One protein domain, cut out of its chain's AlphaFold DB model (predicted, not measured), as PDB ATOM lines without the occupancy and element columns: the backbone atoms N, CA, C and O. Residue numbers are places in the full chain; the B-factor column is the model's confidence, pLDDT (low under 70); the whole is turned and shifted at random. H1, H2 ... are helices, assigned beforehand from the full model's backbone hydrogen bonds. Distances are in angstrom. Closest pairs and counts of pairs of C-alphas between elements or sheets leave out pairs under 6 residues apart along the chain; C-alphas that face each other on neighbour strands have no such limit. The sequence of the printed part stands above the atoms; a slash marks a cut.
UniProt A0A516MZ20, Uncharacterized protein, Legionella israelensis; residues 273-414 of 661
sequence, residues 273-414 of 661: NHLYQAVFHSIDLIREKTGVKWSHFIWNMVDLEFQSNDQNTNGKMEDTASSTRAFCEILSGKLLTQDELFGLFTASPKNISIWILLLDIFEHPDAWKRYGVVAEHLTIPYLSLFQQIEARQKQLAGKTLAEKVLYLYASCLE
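What this domain is: This is residues 273 to 414 of the 661 residues of an uncharacterized protein of Legionella israelensis (UniProt A0A516MZ20). Two helices, H1 and H4, cross steeply as the core of a rounded, all-helix domain. H2 folds back along H1 as a hairpin and H3 crosses H1 near its beginning, while H6 and H8 cross H4. The printed part has 142 residues with eight named helices, H1 to H8 in order, and no named strand. It is compact, with a radius of gyration of the C-alphas of 14.7 A, and spans 42 by 33 by 26 A.

How they stand to each other: H1, residues 273 to 290, touches H4, residues 352 to 363, opposite ways at a steep tilt of 67 degrees, only just short of about perpendicular; their closest C-alphas, Ser 282 and Leu 357, are 6.6 A apart. H2, residues 296 to 303, forms a helical hairpin with H1 at a shallow tilt of 26 degrees, closest at the C-alphas of Ile 283 and Ile 298, 6.9 A. H3, residues 320 to 331, touches residues 275 to 279 of H1 alone, at a steep tilt of 54 degrees. H6, residues 382 to 391, touches H4, with the closest C-alphas, Leu 358 and Phe 386, 6.1 A apart. H8, residues 401 to 414, touches residues 352 to 356 of H4 alone, closest at the C-alphas of Trp 355 and Val 405, 6.0 A. H5, residues 365 to 369, and H7, residues 393 to 396, touch no helix. Every O i to N i+4 pair is within hydrogen-bond range in H1 to H5 and H8, and 5 of 6 in H6; H7 is too short for one.

Where its parts are: H1 begins at C-alpha 273 (52.860, 11.986, -6.662) and is 26.0 A long. H8, 20.3 A, ends at C-alpha 414 (31.802, -14.814, -27.024).

The domain as a whole: The farthest C-alphas, Thr 337 and Gly 398, are 43.9 A apart. The printed part has no cut; the links H2 to H3, H3 to H4 and H5 to H6 are long. The mean pLDDT of the printed part is 79.9, with residues 307 to 318 and 335 to 343 among those under 70.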
ATOM      1  N   ASN A 273      54.060  11.525  -7.374       89.19
ATOM      2  CA  ASN A 273      52.860  11.986  -6.662       89.19
ATOM      3  C   ASN A 273      51.576  11.932  -7.507       89.19
ATOM      4  O   ASN A 273      50.530  11.535  -6.996       89.19
ATOM      5  N   HIS A 274      51.643  12.289  -8.793       89.50
ATOM      6  CA  HIS A 274      50.483  12.242  -9.690       89.50
ATOM      7  C   HIS A 274      49.982  10.813  -9.923       89.50
ATOM      8  O   HIS A 274      48.775  10.586  -9.905       89.50
ATOM      9  N   LEU A 275      50.891   9.843 -10.067       90.31
ATOM     10  CA  LEU A 275      50.542   8.429 -10.232       90.31
ATOM     11  C   LEU A 275      50.070   7.795  -8.925       90.31
ATOM     12  O   LEU A 275      49.122   7.019  -8.932       90.31
ATOM     13  N   TYR A 276      50.678   8.172  -7.801       90.88
ATOM     14  CA  TYR A 276      50.211   7.782  -6.473       90.88
ATOM     15  C   TYR A 276      48.739   8.179  -6.288       90.88
ATOM     16  O   TYR A 276      47.901   7.348  -5.951       90.88
ATOM     17  N   GLN A 277      48.394   9.428  -6.614       92.12
ATOM     18  CA  GLN A 277      47.010   9.900  -6.575       92.12
ATOM     19  C   GLN A 277      46.102   9.193  -7.592       92.12
ATOM     20  O   GLN A 277      44.935   8.963  -7.285       92.12
ATOM     21  N   ALA A 278      46.615   8.824  -8.771       93.12
ATOM     22  CA  ALA A 278      45.863   8.050  -9.762       93.12
ATOM     23  C   ALA A 278      45.445   6.672  -9.223       93.12
ATOM     24  O   ALA A 278      44.324   6.216  -9.464       93.12
ATOM     25  N   VAL A 279      46.329   6.011  -8.469       92.25
ATOM     26  CA  VAL A 279      46.037   4.708  -7.860       92.25
ATOM     27  C   VAL A 279      44.924   4.824  -6.822       92.25
ATOM     28  O   VAL A 279      43.938   4.096  -6.918       92.25
ATOM     29  N   PHE A 280      45.014   5.776  -5.889       93.19
ATOM     30  CA  PHE A 280      43.947   5.984  -4.900       93.19
ATOM     31  C   PHE A 280      42.636   6.422  -5.547       93.19
ATOM     32  O   PHE A 280      41.582   5.903  -5.198       93.19
ATOM     33  N   HIS A 281      42.701   7.262  -6.584       94.62
ATOM     34  CA  HIS A 281      41.520   7.604  -7.368       94.62
ATOM     35  C   HIS A 281      40.856   6.368  -7.997       94.62
ATOM     36  O   HIS A 281      39.633   6.274  -8.014       94.62
ATOM     37  N   SER A 282      41.647   5.392  -8.451       93.19
ATOM     38  CA  SER A 282      41.135   4.124  -8.985       93.19
ATOM     39  C   SER A 282      40.440   3.291  -7.901       93.19
ATOM     40  O   SER A 282      39.382   2.715  -8.148       93.19
ATOM     41  N   ILE A 283      41.003   3.238  -6.690       91.06
ATOM     42  CA  ILE A 283      40.405   2.534  -5.542       91.06
ATOM     43  C   ILE A 283      39.077   3.193  -5.143       91.06
ATOM     44  O   ILE A 283      38.068   2.504  -4.980       91.06
ATOM     45  N   ASP A 284      39.063   4.521  -5.035       92.88
ATOM     46  CA  ASP A 284      37.872   5.301  -4.693       92.88
ATOM     47  C   ASP A 284      36.774   5.156  -5.744       92.88
ATOM     48  O   ASP A 284      35.608   4.990  -5.390       92.88
ATOM     49  N   LEU A 285      37.142   5.121  -7.028       91.19
ATOM     50  CA  LEU A 285      36.214   4.840  -8.117       91.19
ATOM     51  C   LEU A 285      35.529   3.481  -7.920       91.19
ATOM     52  O   LEU A 285      34.306   3.385  -8.019       91.19
ATOM     53  N   ILE A 286      36.282   2.424  -7.600       84.88
ATOM     54  CA  ILE A 286      35.692   1.103  -7.341       84.88
ATOM     55  C   ILE A 286      34.750   1.151  -6.140       84.88
ATOM     56  O   ILE A 286      33.625   0.654  -6.235       84.88
ATOM     57  N   ARG A 287      35.161   1.781  -5.037       84.56
ATOM     58  CA  ARG A 287      34.322   1.942  -3.840       84.56
ATOM     59  C   ARG A 287      33.023   2.680  -4.161       84.56
ATOM     60  O   ARG A 287      31.953   2.219  -3.772       84.56
ATOM     61  N   GLU A 288      33.106   3.776  -4.910       86.19
ATOM     62  CA  GLU A 288      31.955   4.586  -5.314       86.19
ATOM     63  C   GLU A 288      30.993   3.798  -6.211       86.19
ATOM     64  O   GLU A 288      29.785   3.798  -5.974       86.19
ATOM     65  N   LYS A 289      31.508   3.109  -7.237       80.31
ATOM     66  CA  LYS A 289      30.665   2.437  -8.237       80.31
ATOM     67  C   LYS A 289      30.094   1.101  -7.765       80.31
ATOM     68  O   LYS A 289      29.065   0.680  -8.287       80.31
ATOM     69  N   THR A 290      30.745   0.429  -6.814       74.06
ATOM     70  CA  THR A 290      30.346  -0.917  -6.356       74.06
ATOM     71  C   THR A 290      29.773  -0.947  -4.939       74.06
ATOM     72  O   THR A 290      29.096  -1.906  -4.578       74.06
ATOM     73  N   GLY A 291      30.051   0.066  -4.113       73.94
ATOM     74  CA  GLY A 291      29.734   0.066  -2.683       73.94
ATOM     75  C   GLY A 291      30.644  -0.833  -1.831       73.94
ATOM     76  O   GLY A 291      30.468  -0.897  -0.613       73.94
ATOM     77  N   VAL A 292      31.626  -1.524  -2.426       75.88
ATOM     78  CA  VAL A 292      32.562  -2.391  -1.698       75.88
ATOM     79  C   VAL A 292      33.612  -1.535  -0.995       75.88
ATOM     80  O   VAL A 292      34.513  -1.004  -1.635       75.88
ATOM     81  N   LYS A 293      33.524  -1.425   0.337       79.06
ATOM     82  CA  LYS A 293      34.504  -0.678   1.148       79.06
ATOM     83  C   LYS A 293      35.856  -1.399   1.233       79.06
ATOM     84  O   LYS A 293      36.900  -0.769   1.053       79.06
ATOM     85  N   TRP A 294      35.818  -2.707   1.508       79.12
ATOM     86  CA  TRP A 294      36.990  -3.544   1.771       79.12
ATOM     87  C   TRP A 294      36.930  -4.876   1.034       79.12
ATOM     88  O   TRP A 294      35.897  -5.538   0.989       79.12
ATOM     89  N   SER A 295      38.081  -5.280   0.509       79.00
ATOM     90  CA  SER A 295      38.381  -6.625   0.030       79.00
ATOM     91  C   SER A 295      39.887  -6.850   0.157       79.00
ATOM     92  O   SER A 295      40.645  -5.887   0.293       79.00
ATOM     93  N   HIS A 296      40.331  -8.104   0.081       79.94
ATOM     94  CA  HIS A 296      41.762  -8.415   0.052       79.94
ATOM     95  C   HIS A 296      42.481  -7.699  -1.111       79.94
ATOM     96  O   HIS A 296      43.546  -7.125  -0.921       79.94
ATOM     97  N   PHE A 297      41.845  -7.611  -2.285       79.56
ATOM     98  CA  PHE A 297      42.391  -6.899  -3.446       79.56
ATOM     99  C   PHE A 297      42.476  -5.379  -3.249       79.56
ATOM    100  O   PHE A 297      43.438  -4.756  -3.691       79.56
ATOM    101  N   ILE A 298      41.492  -4.773  -2.571       84.00
ATOM    102  CA  ILE A 298      41.562  -3.354  -2.191       84.00
ATOM    103  C   ILE A 298      42.701  -3.144  -1.194       84.00
ATOM    104  O   ILE A 298      43.466  -2.201  -1.359       84.00
ATOM    105  N   TRP A 299      42.848  -4.024  -0.199       85.19
ATOM    106  CA  TRP A 299      43.950  -3.939   0.758       85.19
ATOM    107  C   TRP A 299      45.312  -3.995   0.064       85.19
ATOM    108  O   TRP A 299      46.109  -3.090   0.266       85.19
ATOM    109  N   ASN A 300      45.548  -4.971  -0.814       82.94
ATOM    110  CA  ASN A 300      46.821  -5.100  -1.530       82.94
ATOM    111  C   ASN A 300      47.156  -3.837  -2.349       82.94
ATOM    112  O   ASN A 300      48.311  -3.417  -2.406       82.94
ATOM    113  N   MET A 301      46.141  -3.191  -2.937       84.25
ATOM    114  CA  MET A 301      46.294  -1.920  -3.652       84.25
ATOM    115  C   MET A 301      46.495  -0.709  -2.735       84.25
ATOM    116  O   MET A 301      47.170   0.227  -3.141       84.25
ATOM    117  N   VAL A 302      45.917  -0.693  -1.530       89.00
ATOM    118  CA  VAL A 302      46.157   0.359  -0.526       89.00
ATOM    119  C   VAL A 302      47.554   0.217   0.073       89.00
ATOM    120  O   VAL A 302      48.251   1.210   0.252       89.00
ATOM    121  N   ASP A 303      47.970  -1.013   0.373       86.06
ATOM    122  CA  ASP A 303      49.242  -1.319   1.030       86.06
ATOM    123  C   ASP A 303      50.446  -1.044   0.110       86.06
ATOM    124  O   ASP A 303      51.546  -0.762   0.594       86.06
ATOM    125  N   LEU A 304      50.212  -1.052  -1.214       83.69
ATOM    126  CA  LEU A 304      51.170  -0.696  -2.269       83.69
ATOM    127  C   LEU A 304      52.527  -1.377  -2.093       83.69
ATOM    128  O   LEU A 304      53.583  -0.779  -2.314       83.69
ATOM    129  N   GLU A 305      52.495  -2.654  -1.724       79.69
ATOM    130  CA  GLU A 305      53.675  -3.502  -1.594       79.69
ATOM    131  C   GLU A 305      54.218  -3.914  -2.975       79.69
ATOM    132  O   GLU A 305      54.320  -5.086  -3.325       79.69
ATOM    133  N   PHE A 306      54.491  -2.919  -3.813       72.19
ATOM    134  CA  PHE A 306      54.785  -3.076  -5.229       72.19
ATOM    135  C   PHE A 306      56.260  -3.334  -5.462       72.19
ATOM    136  O   PHE A 306      57.113  -2.545  -5.053       72.19
ATOM    137  N   GLN A 307      56.553  -4.369  -6.243       62.22
ATOM    138  CA  GLN A 307      57.850  -4.500  -6.885       62.22
ATOM    139  C   GLN A 307      57.811  -3.855  -8.278       62.22
ATOM    140  O   GLN A 307      57.257  -4.419  -9.222       62.22
ATOM    141  N   SER A 308      58.414  -2.671  -8.434       56.44
ATOM    142  CA  SER A 308      58.547  -2.060  -9.760       56.44
ATOM    143  C   SER A 308      59.537  -2.848 -10.616       56.44
ATOM    144  O   SER A 308      60.716  -2.934 -10.270       56.44
ATOM    145  N   ASN A 309      59.081  -3.371 -11.754       49.06
ATOM    146  CA  ASN A 309      59.961  -4.014 -12.733       49.06
ATOM    147  C   ASN A 309      60.854  -3.009 -13.475       49.06
ATOM    148  O   ASN A 309      61.913  -3.401 -13.964       49.06
ATOM    149  N   ASP A 310      60.447  -1.737 -13.559       48.06
ATOM    150  CA  ASP A 310      61.130  -0.753 -14.393       48.06
ATOM    151  C   ASP A 310      61.986   0.236 -13.584       48.06
ATOM    152  O   ASP A 310      61.559   0.837 -12.595       48.06
ATOM    153  N   GLN A 311      63.235   0.401 -14.019       44.31
ATOM    154  CA  GLN A 311      64.291   1.134 -13.308       44.31
ATOM    155  C   GLN A 311      64.117   2.668 -13.352       44.31
ATOM    156  O   GLN A 311      64.855   3.387 -12.675       44.31
ATOM    157  N   ASN A 312      63.125   3.172 -14.098       40.34
ATOM    158  CA  ASN A 312      63.021   4.567 -14.549       40.34
ATOM    159  C   ASN A 312      61.972   5.444 -13.838       40.34
ATOM    160  O   ASN A 312      61.716   6.566 -14.270       40.34
ATOM    161  N   THR A 313      61.390   5.015 -12.719       47.31
ATOM    162  CA  THR A 313      60.386   5.823 -11.986       47.31
ATOM    163  C   THR A 313      60.955   7.031 -11.225       47.31
ATOM    164  O   THR A 313      60.203   7.797 -10.622       47.31
ATOM    165  N   ASN A 314      62.274   7.263 -11.260       43.09
ATOM    166  CA  ASN A 314      62.899   8.394 -10.575       43.09
ATOM    167  C   ASN A 314      62.677   9.723 -11.317       43.09
ATOM    168  O   ASN A 314      63.515  10.190 -12.083       43.09
ATOM    169  N   GLY A 315      61.550  10.367 -11.018       46.59
ATOM    170  CA  GLY A 315      61.482  11.825 -10.863       46.59
ATOM    171  C   GLY A 315      61.608  12.697 -12.115       46.59
ATOM    172  O   GLY A 315      61.611  13.914 -11.978       46.59
ATOM    173  N   LYS A 316      61.676  12.125 -13.321       46.19
ATOM    174  CA  LYS A 316      61.585  12.875 -14.588       46.19
ATOM    175  C   LYS A 316      60.666  12.193 -15.592       46.19
ATOM    176  O   LYS A 316      61.000  12.042 -16.764       46.19
ATOM    177  N   MET A 317      59.489  11.765 -15.140       57.06
ATOM    178  CA  MET A 317      58.409  11.471 -16.081       57.06
ATOM    179  C   MET A 317      57.835  12.800 -16.569       57.06
ATOM    180  O   MET A 317      56.828  13.279 -16.064       57.06
ATOM    181  N   GLU A 318      58.551  13.435 -17.496       60.09
ATOM    182  CA  GLU A 318      58.171  14.736 -18.056       60.09
ATOM    183  C   GLU A 318      57.119  14.596 -19.167       60.09
ATOM    184  O   GLU A 318      56.410  15.558 -19.460       60.09
ATOM    185  N   ASP A 319      56.974  13.399 -19.756       79.94
ATOM    186  CA  ASP A 319      55.963  13.121 -20.774       79.94
ATOM    187  C   ASP A 319      54.825  12.206 -20.286       79.94
ATOM    188  O   ASP A 319      54.953  11.341 -19.407       79.94
ATOM    189  N   THR A 320      53.658  12.429 -20.884       84.00
ATOM    190  CA  THR A 320      52.408  11.734 -20.572       84.00
ATOM    191  C   THR A 320      52.433  10.260 -20.983       84.00
ATOM    192  O   THR A 320      51.756   9.429 -20.374       84.00
ATOM    193  N   ALA A 321      53.221   9.908 -22.002       86.06
ATOM    194  CA  ALA A 321      53.311   8.540 -22.502       86.06
ATOM    195  C   ALA A 321      54.015   7.617 -21.503       86.06
ATOM    196  O   ALA A 321      53.539   6.523 -21.201       86.06
ATOM    197  N   SER A 322      55.125   8.090 -20.949       83.44
ATOM    198  CA  SER A 322      55.887   7.403 -19.916       83.44
ATOM    199  C   SER A 322      55.071   7.327 -18.627       83.44
ATOM    200  O   SER A 322      54.972   6.249 -18.049       83.44
ATOM    201  N   SER A 323      54.394   8.415 -18.236       87.19
ATOM    202  CA  SER A 323      53.488   8.412 -17.073       87.19
ATOM    203  C   SER A 323      52.373   7.365 -17.196       87.19
ATOM    204  O   SER A 323      52.154   6.587 -16.269       87.19
ATOM    205  N   THR A 324      51.713   7.276 -18.355       90.69
ATOM    206  CA  THR A 324      50.662   6.272 -18.587       90.69
ATOM    207  C   THR A 324      51.218   4.846 -18.553       90.69
ATOM    208  O   THR A 324      50.594   3.960 -17.970       90.69
ATOM    209  N   ARG A 325      52.410   4.615 -19.119       87.31
ATOM    210  CA  ARG A 325      53.077   3.307 -19.055       87.31
ATOM    211  C   ARG A 325      53.346   2.875 -17.613       87.31
ATOM    212  O   ARG A 325      52.963   1.766 -17.252       87.31
ATOM    213  N   ALA A 326      53.931   3.747 -16.790       84.31
ATOM    214  CA  ALA A 326      54.174   3.433 -15.381       84.31
ATOM    215  C   ALA A 326      52.872   3.195 -14.611       84.31
ATOM    216  O   ALA A 326      52.821   2.312 -13.761       84.31
ATOM    217  N   PHE A 327      51.803   3.934 -14.923       89.50
ATOM    218  CA  PHE A 327      50.495   3.659 -14.337       89.50
ATOM    219  C   PHE A 327      50.022   2.234 -14.655       89.50
ATOM    220  O   PHE A 327      49.690   1.484 -13.741       89.50
ATOM    221  N   CYS A 328      50.063   1.818 -15.926       87.50
ATOM    222  CA  CYS A 328      49.731   0.447 -16.322       87.50
ATOM    223  C   CYS A 328      50.604  -0.598 -15.608       87.50
ATOM    224  O   CYS A 328      50.083  -1.624 -15.172       87.50
ATOM    225  N   GLU A 329      51.905  -0.334 -15.462       83.25
ATOM    226  CA  GLU A 329      52.838  -1.220 -14.760       83.25
ATOM    227  C   GLU A 329      52.475  -1.394 -13.289       83.25
ATOM    228  O   GLU A 329      52.411  -2.533 -12.829       83.25
ATOM    229  N   ILE A 330      52.166  -0.297 -12.585       83.75
ATOM    230  CA  ILE A 330      51.708  -0.325 -11.189       83.75
ATOM    231  C   ILE A 330      50.448  -1.191 -11.065       83.75
ATOM    232  O   ILE A 330      50.395  -2.080 -10.219       83.75
ATOM    233  N   LEU A 331      49.458  -0.999 -11.946       84.44
ATOM    234  CA  LEU A 331      48.212  -1.780 -11.931       84.44
ATOM    235  C   LEU A 331      48.426  -3.276 -12.225       84.44
ATOM    236  O   LEU A 331      47.656  -4.116 -11.762       84.44
ATOM    237  N   SER A 332      49.456  -3.613 -13.008       76.56
ATOM    238  CA  SER A 332      49.848  -4.996 -13.327       76.56
ATOM    239  C   SER A 332      50.939  -5.559 -12.412       76.56
ATOM    240  O   SER A 332      51.500  -6.616 -12.705       76.56
ATOM    241  N   GLY A 333      51.275  -4.839 -11.343       71.44
ATOM    242  CA  GLY A 333      52.362  -5.193 -10.450       71.44
ATOM    243  C   GLY A 333      52.142  -6.502  -9.706       71.44
ATOM    244  O   GLY A 333      51.010  -6.956  -9.506       71.44
ATOM    245  N   LYS A 334      53.260  -7.085  -9.277       70.88
ATOM    246  CA  LYS A 334      53.282  -8.183  -8.313       70.88
ATOM    247  C   LYS A 334      53.572  -7.645  -6.919       70.88
ATOM    248  O   LYS A 334      54.281  -6.640  -6.779       70.88
ATOM    249  N   LEU A 335      53.026  -8.333  -5.925       66.88
ATOM    250  CA  LEU A 335      53.381  -8.117  -4.530       66.88
ATOM    251  C   LEU A 335      54.863  -8.445  -4.314       66.88
ATOM    252  O   LEU A 335      55.412  -9.354  -4.931       66.88
ATOM    253  N   LEU A 336      55.538  -7.686  -3.453       67.38
ATOM    254  CA  LEU A 336      56.954  -7.911  -3.160       67.38
ATOM    255  C   LEU A 336      57.161  -9.191  -2.333       67.38
ATOM    256  O   LEU A 336      58.102  -9.943  -2.584       67.38
ATOM    257  N   THR A 337      56.293  -9.451  -1.355       63.00
ATOM    258  CA  THR A 337      56.365 -10.641  -0.490       63.00
ATOM    259  C   THR A 337      55.723 -11.893  -1.085       63.00
ATOM    260  O   THR A 337      55.932 -12.984  -0.550       63.00
ATOM    261  N   GLN A 338      54.952 -11.778  -2.171       61.81
ATOM    262  CA  GLN A 338      54.169 -12.879  -2.741       61.81
ATOM    263  C   GLN A 338      54.237 -12.856  -4.271       61.81
ATOM    264  O   GLN A 338      54.121 -11.798  -4.875       61.81
ATOM    265  N   ASP A 339      54.347 -14.015  -4.931       61.97
ATOM    266  CA  ASP A 339      54.281 -14.105  -6.406       61.97
ATOM    267  C   ASP A 339      52.829 -13.990  -6.924       61.97
ATOM    268  O   ASP A 339      52.371 -14.756  -7.771       61.97
ATOM    269  N   GLU A 340      52.083 -13.036  -6.371       63.88
ATOM    270  CA  GLU A 340      50.688 -12.749  -6.676       63.88
ATOM    271  C   GLU A 340      50.564 -11.353  -7.288       63.88
ATOM    272  O   GLU A 340      51.264 -10.410  -6.914       63.88
ATOM    273  N   LEU A 341      49.668 -11.210  -8.266       64.31
ATOM    274  CA  LEU A 341      49.315  -9.902  -8.817       64.31
ATOM    275  C   LEU A 341      48.492  -9.124  -7.787       64.31
ATOM    276  O   LEU A 341      47.687  -9.717  -7.073       64.31
ATOM    277  N   PHE A 342      48.578  -7.791  -7.807       65.62
ATOM    278  CA  PHE A 342      47.715  -6.930  -6.982       65.62
ATOM    279  C   PHE A 342      46.211  -7.226  -7.118       65.62
ATOM    280  O   PHE A 342      45.421  -6.921  -6.224       65.62
ATOM    281  N   GLY A 343      45.804  -7.836  -8.235       61.69
ATOM    282  CA  GLY A 343      44.517  -8.509  -8.386       61.69
ATOM    283  C   GLY A 343      43.354  -7.576  -8.711       61.69
ATOM    284  O   GLY A 343      42.523  -7.928  -9.546       61.69
ATOM    285  N   LEU A 344      43.312  -6.365  -8.136       74.31
ATOM    286  CA  LEU A 344      42.171  -5.459  -8.305       74.31
ATOM    287  C   LEU A 344      42.006  -4.991  -9.754       74.31
ATOM    288  O   LEU A 344      40.901  -5.016 -10.281       74.31
ATOM    289  N   PHE A 345      43.097  -4.614 -10.421       79.19
ATOM    290  CA  PHE A 345      43.073  -4.094 -11.794       79.19
ATOM    291  C   PHE A 345      43.834  -4.970 -12.782       79.19
ATOM    292  O   PHE A 345      44.174  -4.511 -13.867       79.19
ATOM    293  N   THR A 346      44.054  -6.244 -12.442       79.50
ATOM    294  CA  THR A 346      44.674  -7.209 -13.353       79.50
ATOM    295  C   THR A 346      44.002  -7.140 -14.720       79.50
ATOM    296  O   THR A 346      42.780  -7.287 -14.814       79.50
ATOM    297  N   ALA A 347      44.810  -6.920 -15.761       75.50
ATOM    298  CA  ALA A 347      44.381  -6.713 -17.140       75.50
ATOM    299  C   ALA A 347      43.791  -7.991 -17.760       75.50
ATOM    300  O   ALA A 347      44.409  -8.665 -18.583       75.50
ATOM    301  N   SER A 348      42.577  -8.325 -17.340       78.94
ATOM    302  CA  SER A 348      41.817  -9.482 -17.783       78.94
ATOM    303  C   SER A 348      40.413  -9.041 -18.173       78.94
ATOM    304  O   SER A 348      39.770  -8.339 -17.391       78.94
ATOM    305  N   PRO A 349      39.874  -9.502 -19.315       67.75
ATOM    306  CA  PRO A 349      38.483  -9.238 -19.665       67.75
ATOM    307  C   PRO A 349      37.497  -9.833 -18.648       67.75
ATOM    308  O   PRO A 349      36.339  -9.424 -18.608       67.75
ATOM    309  N   LYS A 350      37.953 -10.777 -17.810       71.31
ATOM    310  CA  LYS A 350      37.161 -11.390 -16.738       71.31
ATOM    311  C   LYS A 350      37.123 -10.552 -15.458       71.31
ATOM    312  O   LYS A 350      36.336 -10.853 -14.569       71.31
ATOM    313  N   ASN A 351      37.962  -9.523 -15.352       74.12
ATOM    314  CA  ASN A 351      37.993  -8.640 -14.199       74.12
ATOM    315  C   ASN A 351      37.019  -7.466 -14.421       74.12
ATOM    316  O   ASN A 351      37.149  -6.690 -15.362       74.12
ATOM    317  N   ILE A 352      36.011  -7.332 -13.561       78.19
ATOM    318  CA  ILE A 352      34.995  -6.270 -13.660       78.19
ATOM    319  C   ILE A 352      35.592  -4.900 -13.316       78.19
ATOM    320  O   ILE A 352      35.279  -3.902 -13.968       78.19
ATOM    321  N   SER A 353      36.490  -4.847 -12.333       82.19
ATOM    322  CA  SER A 353      37.093  -3.604 -11.851       82.19
ATOM    323  C   SER A 353      37.934  -2.912 -12.923       82.19
ATOM    324  O   SER A 353      37.932  -1.684 -12.999       82.19
ATOM    325  N   ILE A 354      38.595  -3.673 -13.807       86.00
ATOM    326  CA  ILE A 354      39.340  -3.059 -14.913       86.00
ATOM    327  C   ILE A 354      38.413  -2.443 -15.967       86.00
ATOM    328  O   ILE A 354      38.734  -1.393 -16.517       86.00
ATOM    329  N   TRP A 355      37.231  -3.019 -16.210       84.25
ATOM    330  CA  TRP A 355      36.247  -2.398 -17.101       84.25
ATOM    331  C   TRP A 355      35.710  -1.090 -16.538       84.25
ATOM    332  O   TRP A 355      35.566  -0.134 -17.292       84.25
ATOM    333  N   ILE A 356      35.456  -1.033 -15.228       89.44
ATOM    334  CA  ILE A 356      35.038   0.201 -14.553       89.44
ATOM    335  C   ILE A 356      36.110   1.283 -14.726       89.44
ATOM    336  O   ILE A 356      35.787   2.385 -15.159       89.44
ATOM    337  N   LEU A 357      37.380   0.952 -14.469       93.75
ATOM    338  CA  LEU A 357      38.498   1.882 -14.629       93.75
ATOM    339  C   LEU A 357      38.642   2.385 -16.076       93.75
ATOM    340  O   LEU A 357      38.730   3.586 -16.310       93.75
ATOM    341  N   LEU A 358      38.651   1.482 -17.060       95.19
ATOM    342  CA  LEU A 358      38.847   1.859 -18.463       95.19
ATOM    343  C   LEU A 358      37.656   2.638 -19.040       95.19
ATOM    344  O   LEU A 358      37.861   3.527 -19.864       95.19
ATOM    345  N   LEU A 359      36.427   2.338 -18.605       94.69
ATOM    346  CA  LEU A 359      35.247   3.132 -18.953       94.69
ATOM    347  C   LEU A 359      35.331   4.541 -18.369       94.69
ATOM    348  O   LEU A 359      35.002   5.494 -19.065       94.69
ATOM    349  N   ASP A 360      35.804   4.687 -17.132       96.19
ATOM    350  CA  ASP A 360      35.975   6.001 -16.512       96.19
ATOM    351  C   ASP A 360      37.057   6.828 -17.229       96.19
ATOM    352  O   ASP A 360      36.833   7.993 -17.554       96.19
ATOM    353  N   ILE A 361      38.174   6.199 -17.618       95.94
ATOM    354  CA  ILE A 361      39.200   6.824 -18.475       95.94
ATOM    355  C   ILE A 361      38.611   7.259 -19.826       95.94
ATOM    356  O   ILE A 361      38.928   8.343 -20.319       95.94
ATOM    357  N   PHE A 362      37.747   6.436 -20.426       95.44
ATOM    358  CA  PHE A 362      37.101   6.727 -21.707       95.44
ATOM    359  C   PHE A 362      36.078   7.872 -21.613       95.44
ATOM    360  O   PHE A 362      35.999   8.713 -22.508       95.44
ATOM    361  N   GLU A 363      35.286   7.915 -20.542       94.25
ATOM    362  CA  GLU A 363      34.188   8.875 -20.363       94.25
ATOM    363  C   GLU A 363      34.650  10.205 -19.756       94.25
ATOM    364  O   GLU A 363      34.038  11.250 -20.003       94.25
ATOM    365  N   HIS A 364      35.752  10.191 -19.004       95.12
ATOM    366  CA  HIS A 364      36.291  11.347 -18.292       95.12
ATOM    367  C   HIS A 364      37.787  11.586 -18.584       95.12
ATOM    368  O   HIS A 364      38.577  11.771 -17.655       95.12
ATOM    369  N   PRO A 365      38.213  11.672 -19.859       94.06
ATOM    370  CA  PRO A 365      39.634  11.726 -20.219       94.06
ATOM    371  C   PRO A 365      40.373  12.927 -19.609       94.06
ATOM    372  O   PRO A 365      41.538  12.819 -19.229       94.06
ATOM    373  N   ASP A 366      39.707  14.075 -19.456       93.38
ATOM    374  CA  ASP A 366      40.322  15.265 -18.856       93.38
ATOM    375  C   ASP A 366      40.561  15.118 -17.344       93.38
ATOM    376  O   ASP A 366      41.510  15.700 -16.813       93.38
ATOM    377  N   ALA A 367      39.760  14.297 -16.651       91.56
ATOM    378  CA  ALA A 367      39.980  13.981 -15.243       91.56
ATOM    379  C   ALA A 367      41.230  13.111 -15.048       91.56
ATOM    380  O   ALA A 367      41.923  13.272 -14.048       91.56
ATOM    381  N   TRP A 368      41.561  12.252 -16.016       94.81
ATOM    382  CA  TRP A 368      42.741  11.382 -15.971       94.81
ATOM    383  C   TRP A 368      44.021  12.065 -16.462       94.81
ATOM    384  O   TRP A 368      45.097  11.832 -15.905       94.81
ATOM    385  N   LYS A 369      43.910  13.020 -17.396       91.75
ATOM    386  CA  LYS A 369      45.042  13.855 -17.844       91.75
ATOM    387  C   LYS A 369      45.745  14.585 -16.701       91.75
ATOM    388  O   LYS A 369      46.962  14.737 -16.752       91.75
ATOM    389  N   ARG A 370      45.019  15.007 -15.655       90.00
ATOM    390  CA  ARG A 370      45.619  15.669 -14.472       90.00
ATOM    391  C   ARG A 370      46.593  14.764 -13.713       90.00
ATOM    392  O   ARG A 370      47.485  15.261 -13.039       90.00
ATOM    393  N   TYR A 371      46.415  13.450 -13.843       91.31
ATOM    394  CA  TYR A 371      47.287  12.426 -13.284       91.31
ATOM    395  C   TYR A 371      48.336  11.932 -14.285       91.31
ATOM    396  O   TYR A 371      48.981  10.922 -14.032       91.31
ATOM    397  N   GLY A 372      48.484  12.575 -15.447       90.56
ATOM    398  CA  GLY A 372      49.393  12.119 -16.500       90.56
ATOM    399  C   GLY A 372      48.991  10.791 -17.155       90.56
ATOM    400  O   GLY A 372      49.830  10.174 -17.809       90.56
ATOM    401  N   VAL A 373      47.736  10.351 -16.994       92.75
ATOM    402  CA  VAL A 373      47.201   9.113 -17.583       92.75
ATOM    403  C   VAL A 373      46.332   9.459 -18.788       92.75
ATOM    404  O   VAL A 373      45.366  10.214 -18.669       92.75
ATOM    405  N   VAL A 374      46.681   8.920 -19.955       93.06
ATOM    406  CA  VAL A 374      46.027   9.225 -21.232       93.06
ATOM    407  C   VAL A 374      45.815   7.952 -22.043       93.06
ATOM    408  O   VAL A 374      46.739   7.166 -22.237       93.06
ATOM    409  N   ALA A 375      44.587   7.752 -22.521       91.94
ATOM    410  CA  ALA A 375      44.139   6.524 -23.173       91.94
ATOM    411  C   ALA A 375      45.029   6.080 -24.346       91.94
ATOM    412  O   ALA A 375      45.365   4.903 -24.472       91.94
ATOM    413  N   GLU A 376      45.468   7.036 -25.165       90.00
ATOM    414  CA  GLU A 376      46.308   6.833 -26.347       90.00
ATOM    415  C   GLU A 376      47.691   6.241 -26.020       90.00
ATOM    416  O   GLU A 376      48.404   5.781 -26.913       90.00
ATOM    417  N   HIS A 377      48.089   6.261 -24.747       92.38
ATOM    418  CA  HIS A 377      49.375   5.763 -24.268       92.38
ATOM    419  C   HIS A 377      49.262   4.540 -23.353       92.38
ATOM    420  O   HIS A 377      50.276   4.102 -22.803       92.38
ATOM    421  N   LEU A 378      48.063   3.969 -23.197       91.31
ATOM    422  CA  LEU A 378      47.888   2.701 -22.492       91.31
ATOM    423  C   LEU A 378      48.752   1.617 -23.147       91.31
ATOM    424  O   LEU A 378      48.900   1.562 -24.370       91.31
ATOM    425  N   THR A 379      49.320   0.729 -22.334       85.75
ATOM    426  CA  THR A 379      50.122  -0.401 -22.817       85.75
ATOM    427  C   THR A 379      49.306  -1.688 -22.871       85.75
ATOM    428  O   THR A 379      48.258  -1.814 -22.238       85.75
ATOM    429  N   ILE A 380      49.759  -2.666 -23.656       80.06
ATOM    430  CA  ILE A 380      49.166  -4.011 -23.662       80.06
ATOM    431  C   ILE A 380      49.402  -4.649 -22.275       80.06
ATOM    432  O   ILE A 380      50.537  -4.598 -21.803       80.06
ATOM    433  N   PRO A 381      48.372  -5.246 -21.630       83.75
ATOM    434  CA  PRO A 381      47.071  -5.629 -22.205       83.75
ATOM    435  C   PRO A 381      45.948  -4.586 -22.077       83.75
ATOM    436  O   PRO A 381      44.904  -4.751 -22.706       83.75
ATOM    437  N   TYR A 382      46.138  -3.515 -21.305       89.44
ATOM    438  CA  TYR A 382      45.120  -2.484 -21.058       89.44
ATOM    439  C   TYR A 382      44.639  -1.793 -22.335       89.44
ATOM    440  O   TYR A 382      43.438  -1.599 -22.510       89.44
ATOM    441  N   LEU A 383      45.556  -1.497 -23.260       89.88
ATOM    442  CA  LEU A 383      45.229  -0.916 -24.563       89.88
ATOM    443  C   LEU A 383      44.233  -1.782 -25.345       89.88
ATOM    444  O   LEU A 383      43.269  -1.266 -25.906       89.88
ATOM    445  N   SER A 384      44.425  -3.103 -25.337       87.94
ATOM    446  CA  SER A 384      43.554  -4.047 -26.044       87.94
ATOM    447  C   SER A 384      42.145  -4.091 -25.454       87.94
ATOM    448  O   SER A 384      41.175  -4.310 -26.177       87.94
ATOM    449  N   LEU A 385      42.008  -3.899 -24.139       89.31
ATOM    450  CA  LEU A 385      40.705  -3.781 -23.482       89.31
ATOM    451  C   LEU A 385      40.065  -2.420 -23.793       89.31
ATOM    452  O   LEU A 385      38.890  -2.359 -24.141       89.31
ATOM    453  N   PHE A 386      40.842  -1.337 -23.765       93.06
ATOM    454  CA  PHE A 386      40.354   0.005 -24.079       93.06
ATOM    455  C   PHE A 386      39.821   0.116 -25.517       93.06
ATOM    456  O   PHE A 386      38.711   0.592 -25.738       93.06
ATOM    457  N   GLN A 387      40.538  -0.439 -26.498       90.81
ATOM    458  CA  GLN A 387      40.094  -0.482 -27.897       90.81
ATOM    459  C   GLN A 387      38.759  -1.222 -28.085       90.81
ATOM    460  O   GLN A 387      38.001  -0.930 -29.012       90.81
ATOM    461  N   GLN A 388      38.421  -2.168 -27.199       88.62
ATOM    462  CA  GLN A 388      37.114  -2.828 -27.236       88.62
ATOM    463  C   GLN A 388      35.976  -1.894 -26.829       88.62
ATOM    464  O   GLN A 388      34.878  -2.048 -27.371       88.62
ATOM    465  N   ILE A 389      36.238  -0.944 -25.928       93.00
ATOM    466  CA  ILE A 389      35.304   0.123 -25.554       93.00
ATOM    467  C   ILE A 389      35.091   1.042 -26.758       93.00
ATOM    468  O   ILE A 389      33.949   1.250 -27.167       93.00
ATOM    469  N   GLU A 390      36.175   1.504 -27.388       92.81
ATOM    470  CA  GLU A 390      36.119   2.379 -28.567       92.81
ATOM    471  C   GLU A 390      35.321   1.741 -29.713       92.81
ATOM    472  O   GLU A 390      34.381   2.338 -30.245       92.81
ATOM    473  N   ALA A 391      35.623   0.480 -30.040       89.19
ATOM    474  CA  ALA A 391      34.942  -0.261 -31.102       89.19
ATOM    475  C   ALA A 391      33.434  -0.448 -30.846       89.19
ATOM    476  O   ALA A 391      32.661  -0.653 -31.785       89.19
ATOM    477  N   ARG A 392      33.009  -0.387 -29.577       89.94
ATOM    478  CA  ARG A 392      31.629  -0.629 -29.131       89.94
ATOM    479  C   ARG A 392      30.919   0.633 -28.645       89.94
ATOM    480  O   ARG A 392      29.799   0.540 -28.146       89.94
ATOM    481  N   GLN A 393      31.514   1.815 -28.817       92.50
ATOM    482  CA  GLN A 393      30.993   3.074 -28.278       92.50
ATOM    483  C   GLN A 393      29.515   3.308 -28.631       92.50
ATOM    484  O   GLN A 393      28.726   3.726 -27.784       92.50
ATOM    485  N   LYS A 394      29.107   2.991 -29.868       91.19
ATOM    486  CA  LYS A 394      27.713   3.150 -30.318       91.19
ATOM    487  C   LYS A 394      26.741   2.238 -29.569       91.19
ATOM    488  O   LYS A 394      25.631   2.657 -29.276       91.19
ATOM    489  N   GLN A 395      27.146   1.007 -29.267       89.00
ATOM    490  CA  GLN A 395      26.344   0.030 -28.533       89.00
ATOM    491  C   GLN A 395      26.309   0.334 -27.033       89.00
ATOM    492  O   GLN A 395      25.337  -0.008 -26.363       89.00
ATOM    493  N   LEU A 396      27.351   0.983 -26.510       85.00
ATOM    494  CA  LEU A 396      27.430   1.436 -25.120       85.00
ATOM    495  C   LEU A 396      26.630   2.724 -24.865       85.00
ATOM    496  O   LEU A 396      26.317   3.038 -23.715       85.00
ATOM    497  N   ALA A 397      26.289   3.476 -25.913       89.38
ATOM    498  CA  ALA A 397      25.553   4.727 -25.794       89.38
ATOM    499  C   ALA A 397      24.170   4.520 -25.145       89.38
ATOM    500  O   ALA A 397      23.411   3.631 -25.525       89.38
ATOM    501  N   GLY A 398      23.843   5.361 -24.158       82.38
ATOM    502  CA  GLY A 398      22.564   5.319 -23.437       82.38
ATOM    503  C   GLY A 398      22.435   4.207 -22.387       82.38
ATOM    504  O   GLY A 398      21.408   4.147 -21.719       82.38
ATOM    505  N   LYS A 399      23.454   3.356 -22.215       78.69
ATOM    506  CA  LYS A 399      23.497   2.327 -21.166       78.69
ATOM    507  C   LYS A 399      23.973   2.897 -19.830       78.69
ATOM    508  O   LYS A 399      24.803   3.807 -19.788       78.69
ATOM    509  N   THR A 400      23.491   2.320 -18.739       81.50
ATOM    510  CA  THR A 400      24.049   2.502 -17.392       81.50
ATOM    511  C   THR A 400      25.443   1.871 -17.287       81.50
ATOM    512  O   THR A 400      25.816   1.028 -18.102       81.50
ATOM    513  N   LEU A 401      26.225   2.247 -16.267       73.38
ATOM    514  CA  LEU A 401      27.560   1.673 -16.038       73.38
ATOM    515  C   LEU A 401      27.519   0.141 -15.920       73.38
ATOM    516  O   LEU A 401      28.305  -0.542 -16.572       73.38
ATOM    517  N   ALA A 402      26.570  -0.398 -15.150       68.56
ATOM    518  CA  ALA A 402      26.402  -1.841 -14.986       68.56
ATOM    519  C   ALA A 402      26.143  -2.534 -16.334       68.56
ATOM    520  O   ALA A 402      26.808  -3.508 -16.674       68.56
ATOM    521  N   GLU A 403      25.243  -1.987 -17.154       67.31
ATOM    522  CA  GLU A 403      24.956  -2.527 -18.486       67.31
ATOM    523  C   GLU A 403      26.157  -2.437 -19.438       67.31
ATOM    524  O   GLU A 403      26.351  -3.340 -20.252       67.31
ATOM    525  N   LYS A 404      26.963  -1.369 -19.356       76.62
ATOM    526  CA  LYS A 404      28.192  -1.225 -20.155       76.62
ATOM    527  C   LYS A 404      29.215  -2.294 -19.786       76.62
ATOM    528  O   LYS A 404      29.724  -2.972 -20.676       76.62
ATOM    529  N   VAL A 405      29.481  -2.471 -18.491       72.25
ATOM    530  CA  VAL A 405      30.438  -3.468 -17.995       72.25
ATOM    531  C   VAL A 405      29.988  -4.883 -18.353       72.25
ATOM    532  O   VAL A 405      30.776  -5.648 -18.902       72.25
ATOM    533  N   LEU A 406      28.709  -5.210 -18.138       69.44
ATOM    534  CA  LEU A 406      28.150  -6.515 -18.504       69.44
ATOM    535  C   LEU A 406      28.241  -6.789 -20.006       69.44
ATOM    536  O   LEU A 406      28.598  -7.895 -20.407       69.44
ATOM    537  N   TYR A 407      27.956  -5.788 -20.841       73.94
ATOM    538  CA  TYR A 407      28.074  -5.921 -22.291       73.94
ATOM    539  C   TYR A 407      29.521  -6.182 -22.731       73.94
ATOM    540  O   TYR A 407      29.762  -7.069 -23.550       73.94
ATOM    541  N   LEU A 408      30.486  -5.441 -22.175       75.56
ATOM    542  CA  LEU A 408      31.908  -5.626 -22.474       75.56
ATOM    543  C   LEU A 408      32.383  -7.014 -22.039       75.56
ATOM    544  O   LEU A 408      32.908  -7.753 -22.870       75.56
ATOM    545  N   TYR A 409      32.090  -7.400 -20.796       69.94
ATOM    546  CA  TYR A 409      32.410  -8.714 -20.241       69.94
ATOM    547  C   TYR A 409      31.842  -9.862 -21.094       69.94
ATOM    548  O   TYR A 409      32.582 -10.753 -21.513       69.94
ATOM    549  N   ALA A 410      30.546  -9.815 -21.421       63.66
ATOM    550  CA  ALA A 410      29.892 -10.837 -22.240       63.66
ATOM    551  C   ALA A 410      30.507 -10.929 -23.646       63.66
ATOM    552  O   ALA A 410      30.757 -12.024 -24.146       63.66
ATOM    553  N   SER A 411      30.828  -9.786 -24.256       65.06
ATOM    554  CA  SER A 411      31.425  -9.750 -25.594       65.06
ATOM    555  C   SER A 411      32.838 -10.346 -25.655       65.06
ATOM    556  O   SER A 411      33.284 -10.764 -26.724       65.06
ATOM    557  N   CYS A 412      33.547 -10.409 -24.525       62.00
ATOM    558  CA  CYS A 412      34.829 -11.100 -24.437       62.00
ATOM    559  C   CYS A 412      34.658 -12.620 -24.311       62.00
ATOM    560  O   CYS A 412      35.444 -13.360 -24.895       62.00
ATOM    561  N   LEU A 413      33.619 -13.087 -23.611       55.16
ATOM    562  CA  LEU A 413      33.311 -14.518 -23.493       55.16
ATOM    563  C   LEU A 413      32.866 -15.135 -24.825       55.16
ATOM    564  O   LEU A 413      33.174 -16.293 -25.097       55.16
ATOM    565  N   GLU A 414      32.187 -14.366 -25.679       49.03
ATOM    566  CA  GLU A 414      31.802 -14.814 -27.024       49.03
ATOM    567  C   GLU A 414      33.024 -15.062 -27.930       49.03
ATOM    568  O   GLU A 414      33.026 -16.012 -28.715       49.03
TER     569      GLU A 414